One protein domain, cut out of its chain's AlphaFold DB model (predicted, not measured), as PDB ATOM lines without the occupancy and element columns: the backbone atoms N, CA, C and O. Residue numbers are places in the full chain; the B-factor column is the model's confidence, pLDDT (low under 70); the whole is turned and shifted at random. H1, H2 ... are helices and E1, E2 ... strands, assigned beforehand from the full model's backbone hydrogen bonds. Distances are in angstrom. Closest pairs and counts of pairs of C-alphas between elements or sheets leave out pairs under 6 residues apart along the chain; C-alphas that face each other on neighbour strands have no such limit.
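AT A GLANCE: This is residues 71 to 149 of the 210 residues of an uncharacterized protein of Methanocella paludicola (strain DSM 17711 / JCM 13418 / NBRC 101707 / SANAE) (UniProt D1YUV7). Helix H4 makes the core of this model: the long helix H3 crosses it on one side, a small ribbon of two strands, E1 and E2, packs on the opposite side, and H1 packs beside it, running the opposite way. The short H2 lies near one end of H1, and a long link, residues 96 to 106, leads from the ribbon back to H3. The printed part has 79 residues with four named helices and two named strands, in the order H1 H2 E1 H3 H4 E2; the sheet, E1 - E2, is antiparallel and the class is mostly helix. The whole is compact, with a radius of gyration of the C-alphas of 11.7 A, and spans 32 by 30 by 18 A.

IN THESE COORDINATES: Find C-alpha 75 at (-23.274, 11.243, 3.809); from there H1 runs through residues 75 to 83, 12.3 A from first to last C-alpha. Next come H2, residues 87 to 90, and E1, residues 93 to 95. Look then for C-alpha 107 at (-4.219, 9.576, 0.697), where H3 begins; it holds residues 107 to 124 and measures 25.8 A. H4, residues 129 to 140, measures 16.6 A. E2, residues 145 to 147, ends with C-alpha 147 at (-28.797, -0.605, 6.127).

HOW THE PARTS SIT: Begin with H1, the hub, which touches three helices. It touches H2, the closest C-alphas being those of Trp 81 and Leu 90, 7.1 A apart. It touches H4 at a shallow tilt of 30 degrees, opposite ways, with the C-alphas of His 75 and Thr 138 closest at 4.8 A. H1 and H3 only just touch, with 3 pairs of C-alphas within 8 A, and only at their ends; H3 does so with residues 121 to 124 alone, and the closest C-alphas, of Gly 83 and Ala 124, are 5.8 A apart. H3 touches H4 at a steep tilt of 51 degrees, opposite ways, closest at the C-alphas of Ala 113 and Tyr 136, 5.0 A apart. In the antiparallel pair E1 and E2, look at N 94 and O 146, 2.8 A apart, and N 146 and O 94, 3.0 A apart, both within hydrogen-bond range. The closest C-alphas of E1 and H4 are those of Val 95 and Leu 134, at 6.9 A. H1 is apart from both strands. In H1, H3 and H4 every O i to N i+4 pair is within hydrogen-bond range; H2 is too short for such a pair.

THE WHOLE: The C-alphas farthest apart are those of Asp 108 and Arg 149, at 33.3 A. The printed part has no cut. The link from E1 to H3, 11 residues, is long; the other links are tight. In the B-factor column the mean pLDDT of the printed part is 86.1, and you will find values under 70 at residues 98 to 105 and 142 to 143.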
ATOM      1  N   ILE A  71     -29.992  -0.925   0.970       74.94
ATOM      2  CA  ILE A  71     -30.461   0.463   1.063       74.94
ATOM      3  C   ILE A  71     -29.220   1.309   1.310       74.94
ATOM      4  O   ILE A  71     -28.710   1.286   2.431       74.94
ATOM      5  N   SER A  72     -28.726   1.994   0.278       76.25
ATOM      6  CA  SER A  72     -27.601   2.922   0.411       76.25
ATOM      7  C   SER A  72     -27.963   4.090   1.326       76.25
ATOM      8  O   SER A  72     -29.119   4.503   1.419       76.25
ATOM      9  N   VAL A  73     -26.964   4.625   2.014       79.81
ATOM     10  CA  VAL A  73     -27.113   5.764   2.917       79.81
ATOM     11  C   VAL A  73     -26.099   6.818   2.517       79.81
ATOM     12  O   VAL A  73     -24.901   6.563   2.594       79.81
ATOM     13  N   CYS A  74     -26.569   8.001   2.122       82.81
ATOM     14  CA  CYS A  74     -25.665   9.083   1.744       82.81
ATOM     15  C   CYS A  74     -25.040   9.760   2.969       82.81
ATOM     16  O   CYS A  74     -25.527   9.639   4.099       82.81
ATOM     17  N   HIS A  75     -23.988  10.547   2.739       87.00
ATOM     18  CA  HIS A  75     -23.274  11.243   3.809       87.00
ATOM     19  C   HIS A  75     -24.185  12.174   4.626       87.00
ATOM     20  O   HIS A  75     -24.112  12.218   5.855       87.00
ATOM     21  N   GLY A  76     -25.116  12.865   3.958       86.56
ATOM     22  CA  GLY A  76     -26.085  13.739   4.620       86.56
ATOM     23  C   GLY A  76     -27.015  13.009   5.596       86.56
ATOM     24  O   GLY A  76     -27.346  13.562   6.645       86.56
ATOM     25  N   ASP A  77     -27.405  11.765   5.294       89.31
ATOM     26  CA  ASP A  77     -28.213  10.947   6.205       89.31
ATOM     27  C   ASP A  77     -27.412  10.585   7.466       89.31
ATOM     28  O   ASP A  77     -27.924  10.743   8.576       89.31
ATOM     29  N   VAL A  78     -26.143  10.184   7.307       93.69
ATOM     30  CA  VAL A  78     -25.252   9.853   8.433       93.69
ATOM     31  C   VAL A  78     -24.999  11.075   9.318       93.69
ATOM     32  O   VAL A  78     -25.215  10.987  10.527       93.69
ATOM     33  N   LYS A  79     -24.630  12.232   8.743       94.81
ATOM     34  CA  LYS A  79     -24.443  13.486   9.503       94.81
ATOM     35  C   LYS A  79     -25.691  13.849  10.302       94.81
ATOM     36  O   LYS A  79     -25.599  14.166  11.487       94.81
ATOM     37  N   ARG A  80     -26.867  13.773   9.668       94.69
ATOM     38  CA  ARG A  80     -28.146  14.062  10.326       94.69
ATOM     39  C   ARG A  80     -28.385  13.119  11.503       94.69
ATOM     40  O   ARG A  80     -28.720  13.592  12.584       94.69
ATOM     41  N   TRP A  81     -28.213  11.809  11.322       96.12
ATOM     42  CA  TRP A  81     -28.451  10.831  12.389       96.12
ATOM     43  C   TRP A  81     -27.454  10.945  13.542       96.12
ATOM     44  O   TRP A  81     -27.861  10.794  14.693       96.12
ATOM     45  N   VAL A  82     -26.192  11.276  13.262       96.62
ATOM     46  CA  VAL A  82     -25.192  11.589  14.295       96.62
ATOM     47  C   VAL A  82     -25.605  12.836  15.080       96.62
ATOM     48  O   VAL A  82     -25.667  12.784  16.305       96.62
ATOM     49  N   GLY A  83     -25.984  13.926  14.401       95.31
ATOM     50  CA  GLY A  83     -26.454  15.151  15.063       95.31
ATOM     51  C   GLY A  83     -27.724  14.944  15.900       95.31
ATOM     52  O   GLY A  83     -27.884  15.549  16.954       95.31
ATOM     53  N   GLN A  84     -28.602  14.033  15.472       95.06
ATOM     54  CA  GLN A  84     -29.799  13.619  16.214       95.06
ATOM     55  C   GLN A  84     -29.523  12.548  17.284       95.06
ATOM     56  O   GLN A  84     -30.461  12.102  17.943       95.06
ATOM     57  N   LYS A  85     -28.271  12.101  17.441       95.31
ATOM     58  CA  LYS A  85     -27.856  11.040  18.373       95.31
ATOM     59  C   LYS A  85     -28.653   9.734  18.205       95.31
ATOM     60  O   LYS A  85     -28.947   9.033  19.170       95.31
ATOM     61  N   ARG A  86     -28.996   9.386  16.959       95.38
ATOM     62  CA  ARG A  86     -29.762   8.181  16.585       95.38
ATOM     63  C   ARG A  86     -28.868   6.948  16.469       95.38
ATOM     64  O   ARG A  86     -28.731   6.355  15.395       95.38
ATOM     65  N   ALA A  87     -28.251   6.570  17.587       95.19
ATOM     66  CA  ALA A  87     -27.408   5.377  17.677       95.19
ATOM     67  C   ALA A  87     -28.161   4.108  17.238       95.19
ATOM     68  O   ALA A  87     -27.611   3.278  16.518       95.19
ATOM     69  N   ASP A  88     -29.459   4.028  17.543       93.62
ATOM     70  CA  ASP A  88     -30.360   2.947  17.134       93.62
ATOM     71  C   ASP A  88     -30.410   2.722  15.611       93.62
ATOM     72  O   ASP A  88     -30.620   1.593  15.159       93.62
ATOM     73  N   ILE A  89     -30.196   3.778  14.817       93.81
ATOM     74  CA  ILE A  89     -30.091   3.703  13.356       93.81
ATOM     75  C   ILE A  89     -28.650   3.420  12.935       93.81
ATOM     76  O   ILE A  89     -28.412   2.517  12.132       93.81
ATOM     77  N   LEU A  90     -27.692   4.183  13.465       94.81
ATOM     78  CA  LEU A  90     -26.279   4.122  13.072       94.81
ATOM     79  C   LEU A  90     -25.669   2.734  13.323       94.81
ATOM     80  O   LEU A  90     -24.955   2.198  12.477       94.81
ATOM     81  N   GLU A  91     -26.046   2.076  14.419       94.31
ATOM     82  CA  GLU A  91     -25.637   0.704  14.737       94.31
ATOM     83  C   GLU A  91     -26.156  -0.344  13.743       94.31
ATOM     84  O   GLU A  91     -25.650  -1.473  13.681       94.31
ATOM     85  N   ARG A  92     -27.165   0.007  12.944       92.69
ATOM     86  CA  ARG A  92     -27.708  -0.842  11.882       92.69
ATOM     87  C   ARG A  92     -27.047  -0.594  10.539       92.69
ATOM     88  O   ARG A  92     -27.370  -1.310   9.598       92.69
ATOM     89  N   LEU A  93     -26.136   0.367  10.431       92.06
ATOM     90  CA  LEU A  93     -25.413   0.626   9.195       92.06
ATOM     91  C   LEU A  93     -24.181  -0.267   9.074       92.06
ATOM     92  O   LEU A  93     -23.520  -0.594  10.063       92.06
ATOM     93  N   VAL A  94     -23.878  -0.668   7.847       88.81
ATOM     94  CA  VAL A  94     -22.734  -1.508   7.507       88.81
ATOM     95  C   VAL A  94     -21.930  -0.806   6.429       88.81
ATOM     96  O   VAL A  94     -22.487  -0.370   5.425       88.81
ATOM     97  N   VAL A  95     -20.618  -0.727   6.639       86.81
ATOM     98  CA  VAL A  95     -19.669  -0.322   5.603       86.81
ATOM     99  C   VAL A  95     -19.423  -1.514   4.683       86.81
ATOM    100  O   VAL A  95     -18.957  -2.571   5.117       86.81
ATOM    101  N   ASP A  96     -19.722  -1.357   3.399       78.62
ATOM    102  CA  ASP A  96     -19.408  -2.338   2.371       78.62
ATOM    103  C   ASP A  96     -17.919  -2.286   2.014       78.62
ATOM    104  O   ASP A  96     -17.500  -1.742   0.993       78.62
ATOM    105  N   ARG A  97     -17.088  -2.906   2.851       71.81
ATOM    106  CA  ARG A  97     -15.640  -3.002   2.612       71.81
ATOM    107  C   ARG A  97     -15.273  -3.830   1.373       71.81
ATOM    108  O   ARG A  97     -14.109  -3.833   0.990       71.81
ATOM    109  N   ARG A  98     -16.223  -4.553   0.762       64.62
ATOM    110  CA  ARG A  98     -15.979  -5.312  -0.477       64.62
ATOM    111  C   ARG A  98     -16.100  -4.419  -1.704       64.62
ATOM    112  O   ARG A  98     -15.360  -4.625  -2.650       64.62
ATOM    113  N   ARG A  99     -17.024  -3.454  -1.679       55.09
ATOM    114  CA  ARG A  99     -17.306  -2.537  -2.797       55.09
ATOM    115  C   ARG A  99     -16.710  -1.143  -2.619       55.09
ATOM    116  O   ARG A  99     -16.811  -0.322  -3.522       55.09
ATOM    117  N   THR A 100     -16.096  -0.870  -1.469       59.09
ATOM    118  CA  THR A 100     -15.442   0.410  -1.179       59.09
ATOM    119  C   THR A 100     -13.939   0.271  -1.417       59.09
ATOM    120  O   THR A 100     -13.233  -0.218  -0.530       59.09
ATOM    121  N   PRO A 101     -13.402   0.690  -2.578       55.47
ATOM    122  CA  PRO A 101     -11.968   0.654  -2.839       55.47
ATOM    123  C   PRO A 101     -11.270   1.795  -2.099       55.47
ATOM    124  O   PRO A 101     -10.710   2.698  -2.714       55.47
ATOM    125  N   LEU A 102     -11.276   1.772  -0.767       54.78
ATOM    126  CA  LEU A 102     -10.563   2.777   0.030       54.78
ATOM    127  C   LEU A 102      -9.076   2.852  -0.361       54.78
ATOM    128  O   LEU A 102      -8.467   3.908  -0.257       54.78
ATOM    129  N   LEU A 103      -8.522   1.751  -0.880       50.94
ATOM    130  CA  LEU A 103      -7.156   1.650  -1.399       50.94
ATOM    131  C   LEU A 103      -6.922   2.389  -2.729       50.94
ATOM    132  O   LEU A 103      -5.776   2.671  -3.056       50.94
ATOM    133  N   ALA A 104      -7.976   2.696  -3.494       57.81
ATOM    134  CA  ALA A 104      -7.879   3.470  -4.735       57.81
ATOM    135  C   ALA A 104      -8.021   4.985  -4.502       57.81
ATOM    136  O   ALA A 104      -7.817   5.774  -5.424       57.81
ATOM    137  N   MET A 105      -8.391   5.404  -3.288       69.19
ATOM    138  CA  MET A 105      -8.554   6.816  -2.956       69.19
ATOM    139  C   MET A 105      -7.200   7.465  -2.678       69.19
ATOM    140  O   MET A 105      -6.311   6.868  -2.067       69.19
ATOM    141  N   ARG A 106      -7.040   8.725  -3.101       76.44
ATOM    142  CA  ARG A 106      -5.828   9.484  -2.786       76.44
ATOM    143  C   ARG A 106      -5.711   9.671  -1.273       76.44
ATOM    144  O   ARG A 106      -6.686   9.994  -0.596       76.44
ATOM    145  N   ARG A 107      -4.497   9.500  -0.746       82.12
ATOM    146  CA  ARG A 107      -4.219   9.576   0.697       82.12
ATOM    147  C   ARG A 107      -4.647  10.910   1.317       82.12
ATOM    148  O   ARG A 107      -5.180  10.914   2.417       82.12
ATOM    149  N   ASP A 108      -4.435  12.018   0.616       88.31
ATOM    150  CA  ASP A 108      -4.833  13.358   1.060       88.31
ATOM    151  C   ASP A 108      -6.355  13.506   1.200       88.31
ATOM    152  O   ASP A 108      -6.822  14.040   2.202       88.31
ATOM    153  N   ALA A 109      -7.129  12.963   0.258       82.81
ATOM    154  CA  ALA A 109      -8.589  12.948   0.342       82.81
ATOM    155  C   ALA A 109      -9.087  12.124   1.543       82.81
ATOM    156  O   ALA A 109      -9.999  12.547   2.252       82.81
ATOM    157  N   VAL A 110      -8.459  10.972   1.804       84.94
ATOM    158  CA  VAL A 110      -8.795  10.123   2.957       84.94
ATOM    159  C   VAL A 110      -8.527  10.846   4.276       84.94
ATOM    160  O   VAL A 110      -9.379  10.829   5.161       84.94
ATOM    161  N   GLU A 111      -7.369  11.490   4.421       90.56
ATOM    162  CA  GLU A 111      -7.036  12.225   5.646       90.56
ATOM    163  C   GLU A 111      -7.934  13.457   5.844       90.56
ATOM    164  O   GLU A 111      -8.403  13.683   6.958       90.56
ATOM    165  N   ALA A 112      -8.274  14.190   4.778       92.50
ATOM    166  CA  ALA A 112      -9.232  15.296   4.856       92.50
ATOM    167  C   ALA A 112     -10.622  14.833   5.330       92.50
ATOM    168  O   ALA A 112     -11.207  15.446   6.223       92.50
ATOM    169  N   ALA A 113     -11.130  13.716   4.794       91.06
ATOM    170  CA  ALA A 113     -12.419  13.157   5.207       91.06
ATOM    171  C   ALA A 113     -12.416  12.684   6.672       91.06
ATOM    172  O   ALA A 113     -13.412  12.843   7.381       91.06
ATOM    173  N   LYS A 114     -11.299  12.115   7.149       95.50
ATOM    174  CA  LYS A 114     -11.137  11.750   8.564       95.50
ATOM    175  C   LYS A 114     -11.137  12.981   9.467       95.50
ATOM    176  O   LYS A 114     -11.794  12.962  10.503       95.50
ATOM    177  N   GLU A 115     -10.426  14.038   9.091       97.50
ATOM    178  CA  GLU A 115     -10.392  15.270   9.883       97.50
ATOM    179  C   GLU A 115     -11.784  15.909   9.978       97.50
ATOM    180  O   GLU A 115     -12.243  16.243  11.071       97.50
ATOM    181  N   GLU A 116     -12.518  15.979   8.860       97.00
ATOM    182  CA  GLU A 116     -13.903  16.458   8.865       97.00
ATOM    183  C   GLU A 116     -14.794  15.603   9.780       97.00
ATOM    184  O   GLU A 116     -15.552  16.144  10.590       97.00
ATOM    185  N   ALA A 117     -14.688  14.272   9.698       97.06
ATOM    186  CA  ALA A 117     -15.468  13.365  10.536       97.06
ATOM    187  C   ALA A 117     -15.171  13.550  12.035       97.06
ATOM    188  O   ALA A 117     -16.110  13.592  12.834       97.06
ATOM    189  N   ARG A 118     -13.896  13.712  12.425       97.88
ATOM    190  CA  ARG A 118     -13.494  13.981  13.822       97.88
ATOM    191  C   ARG A 118     -14.041  15.307  14.322       97.88
ATOM    192  O   ARG A 118     -14.632  15.357  15.398       97.88
ATOM    193  N   SER A 119     -13.873  16.362  13.529       98.00
ATOM    194  CA  SER A 119     -14.375  17.696  13.852       98.00
ATOM    195  C   SER A 119     -15.894  17.685  14.049       98.00
ATOM    196  O   SER A 119     -16.403  18.183  15.054       98.00
ATOM    197  N   PHE A 120     -16.624  17.018  13.148       97.88
ATOM    198  CA  PHE A 120     -18.077  16.895  13.238       97.88
ATOM    199  C   PHE A 120     -18.534  16.126  14.486       97.88
ATOM    200  O   PHE A 120     -19.454  16.568  15.172       97.88
ATOM    201  N   LEU A 121     -17.890  14.999  14.808       97.75
ATOM    202  CA  LEU A 121     -18.215  14.201  15.995       97.75
ATOM    203  C   LEU A 121     -17.926  14.947  17.299       97.75
ATOM    204  O   LEU A 121     -18.784  14.981  18.183       97.75
ATOM    205  N   SER A 122     -16.775  15.616  17.372       96.88
ATOM    206  CA  SER A 122     -16.416  16.485  18.495       96.88
ATOM    207  C   SER A 122     -17.462  17.587  18.693       96.88
ATOM    208  O   SER A 122     -17.997  17.749  19.790       96.88
ATOM    209  N   GLY A 123     -17.863  18.265  17.609       97.25
ATOM    210  CA  GLY A 123     -18.926  19.274  17.640       97.25
ATOM    211  C   GLY A 123     -20.302  18.727  18.045       97.25
ATOM    212  O   GLY A 123     -21.093  19.445  18.654       97.25
ATOM    213  N   ALA A 124     -20.590  17.455  17.759       95.75
ATOM    214  CA  ALA A 124     -21.819  16.776  18.176       95.75
ATOM    215  C   ALA A 124     -21.760  16.212  19.615       95.75
ATOM    216  O   ALA A 124     -22.778  15.731  20.131       95.75
ATOM    217  N   GLY A 125     -20.592  16.264  20.268       96.50
ATOM    218  CA  GLY A 125     -20.354  15.638  21.569       96.50
ATOM    219  C   GLY A 125     -20.499  14.116  21.518       96.50
ATOM    220  O   GLY A 125     -21.110  13.529  22.410       96.50
ATOM    221  N   VAL A 126     -20.020  13.497  20.437       96.06
ATOM    222  CA  VAL A 126     -20.056  12.049  20.210       96.06
ATOM    223  C   VAL A 126     -18.627  11.536  20.082       96.06
ATOM    224  O   VAL A 126     -17.861  12.050  19.275       96.06
ATOM    225  N   ASP A 127     -18.292  10.504  20.848       95.81
ATOM    226  CA  ASP A 127     -17.007   9.805  20.782       95.81
ATOM    227  C   ASP A 127     -17.276   8.324  20.494       95.81
ATOM    228  O   ASP A 127     -17.518   7.528  21.400       95.81
ATOM    229  N   ASP A 128     -17.378   7.987  19.207       97.12
ATOM    230  CA  ASP A 128     -17.676   6.632  18.742       97.12
ATOM    231  C   ASP A 128     -16.908   6.333  17.444       97.12
ATOM    232  O   ASP A 128     -17.150   6.935  16.391       97.12
ATOM    233  N   GLU A 129     -15.983   5.374  17.516       95.88
ATOM    234  CA  GLU A 129     -15.121   4.972  16.395       95.88
ATOM    235  C   GLU A 129     -15.898   4.407  15.201       95.88
ATOM    236  O   GLU A 129     -15.506   4.568  14.043       95.88
ATOM    237  N   ARG A 130     -17.043   3.766  15.444       95.06
ATOM    238  CA  ARG A 130     -17.875   3.261  14.355       95.06
ATOM    239  C   ARG A 130     -18.571   4.410  13.641       95.06
ATOM    240  O   ARG A 130     -18.689   4.380  12.417       95.06
ATOM    241  N   PHE A 131     -19.042   5.418  14.368       96.38
ATOM    242  CA  PHE A 131     -19.684   6.580  13.748       96.38
ATOM    243  C   PHE A 131     -18.655   7.416  12.990       96.38
ATOM    244  O   PHE A 131     -18.961   7.922  11.909       96.38
ATOM    245  N   PHE A 132     -17.426   7.475  13.505       96.94
ATOM    246  CA  PHE A 132     -16.278   8.027  12.799       96.94
ATOM    247  C   PHE A 132     -16.052   7.306  11.467       96.94
ATOM    248  O   PHE A 132     -16.011   7.969  10.426       96.94
ATOM    249  N   GLU A 133     -16.009   5.967  11.472       94.38
ATOM    250  CA  GLU A 133     -15.878   5.171  10.246       94.38
ATOM    251  C   GLU A 133     -16.996   5.469   9.241       94.38
ATOM    252  O   GLU A 133     -16.728   5.761   8.076       94.38
ATOM    253  N   LEU A 134     -18.254   5.460   9.687       93.94
ATOM    254  CA  LEU A 134     -19.404   5.738   8.823       93.94
ATOM    255  C   LEU A 134     -19.320   7.131   8.180       93.94
ATOM    256  O   LEU A 134     -19.624   7.274   6.994       93.94
ATOM    257  N   LEU A 135     -18.907   8.150   8.936       94.31
ATOM    258  CA  LEU A 135     -18.816   9.526   8.451       94.31
ATOM    259  C   LEU A 135     -17.723   9.697   7.400       94.31
ATOM    260  O   LEU A 135     -18.028  10.178   6.310       94.31
ATOM    261  N   TYR A 136     -16.480   9.289   7.683       92.62
ATOM    262  CA  TYR A 136     -15.409   9.507   6.709       92.62
ATOM    263  C   TYR A 136     -15.606   8.624   5.470       92.62
ATOM    264  O   TYR A 136     -15.339   9.065   4.354       92.62
ATOM    265  N   VAL A 137     -16.118   7.396   5.629       87.31
ATOM    266  CA  VAL A 137     -16.373   6.508   4.487       87.31
ATOM    267  C   VAL A 137     -17.482   7.062   3.599       87.31
ATOM    268  O   VAL A 137     -17.305   7.101   2.386       87.31
ATOM    269  N   THR A 138     -18.599   7.529   4.169       86.19
ATOM    270  CA  THR A 138     -19.662   8.147   3.354       86.19
ATOM    271  C   THR A 138     -19.252   9.485   2.753       86.19
ATOM    272  O   THR A 138     -19.721   9.803   1.666       86.19
ATOM    273  N   GLY A 139     -18.369  10.242   3.414       84.56
ATOM    274  CA  GLY A 139     -17.792  11.472   2.866       84.56
ATOM    275  C   GLY A 139     -16.884  11.220   1.658       84.56
ATOM    276  O   GLY A 139     -16.795  12.062   0.771       84.56
ATOM    277  N   LEU A 140     -16.256  10.040   1.587       79.81
ATOM    278  CA  LEU A 140     -15.464   9.604   0.434       79.81
ATOM    279  C   LEU A 140     -16.319   8.944  -0.656       79.81
ATOM    280  O   LEU A 140     -16.070   9.144  -1.843       79.81
ATOM    281  N   LEU A 141     -17.294   8.120  -0.262       75.75
ATOM    282  CA  LEU A 141     -18.126   7.341  -1.174       75.75
ATOM    283  C   LEU A 141     -19.535   7.152  -0.599       75.75
ATOM    284  O   LEU A 141     -19.770   6.301   0.258       75.75
ATOM    285  N   GLU A 142     -20.509   7.896  -1.122       65.81
ATOM    286  CA  GLU A 142     -21.880   7.901  -0.589       65.81
ATOM    287  C   GLU A 142     -22.582   6.531  -0.638       65.81
ATOM    288  O   GLU A 142     -23.474   6.267   0.160       65.81
ATOM    289  N   CYS A 143     -22.197   5.630  -1.545       65.88
ATOM    290  CA  CYS A 143     -22.820   4.306  -1.674       65.88
ATOM    291  C   CYS A 143     -22.107   3.201  -0.884       65.88
ATOM    292  O   CYS A 143     -22.516   2.041  -0.947       65.88
ATOM    293  N   ALA A 144     -21.056   3.542  -0.138       70.75
ATOM    294  CA  ALA A 144     -20.270   2.590   0.642       70.75
ATOM    295  C   ALA A 144     -20.983   2.095   1.905       70.75
ATOM    296  O   ALA A 144     -20.552   1.112   2.502       70.75
ATOM    297  N   VAL A 145     -22.046   2.769   2.344       76.75
ATOM    298  CA  VAL A 145     -22.753   2.443   3.584       76.75
ATOM    299  C   VAL A 145     -24.191   2.061   3.293       76.75
ATOM    300  O   VAL A 145     -24.873   2.704   2.496       76.75
ATOM    301  N   TYR A 146     -24.660   1.011   3.967       81.12
ATOM    302  CA  TYR A 146     -26.013   0.509   3.795       81.12
ATOM    303  C   TYR A 146     -26.668   0.025   5.073       81.12
ATOM    304  O   TYR A 146     -26.014  -0.318   6.056       81.12
ATOM    305  N   VAL A 147     -27.995  -0.053   5.034       81.75
ATOM    306  CA  VAL A 147     -28.797  -0.605   6.127       81.75
ATOM    307  C   VAL A 147     -28.662  -2.129   6.180       81.75
ATOM    308  O   VAL A 147     -28.983  -2.831   5.219       81.75
ATOM    309  N   LYS A 148     -28.253  -2.655   7.340       82.19
ATOM    310  CA  LYS A 148     -28.196  -4.090   7.636       82.19
ATOM    311  C   LYS A 148     -29.560  -4.742   7.415       82.19
ATOM    312  O   LYS A 148     -30.611  -4.197   7.762       82.19
ATOM    313  N   ARG A 149     -29.539  -5.971   6.909       80.38
ATOM    314  CA  ARG A 149     -30.739  -6.804   6.816       80.38
ATOM    315  C   ARG A 149     -30.970  -7.594   8.093       80.38
ATOM    316  O   ARG A 149     -30.028  -8.038   8.750       80.38
TER     317      ARG A 149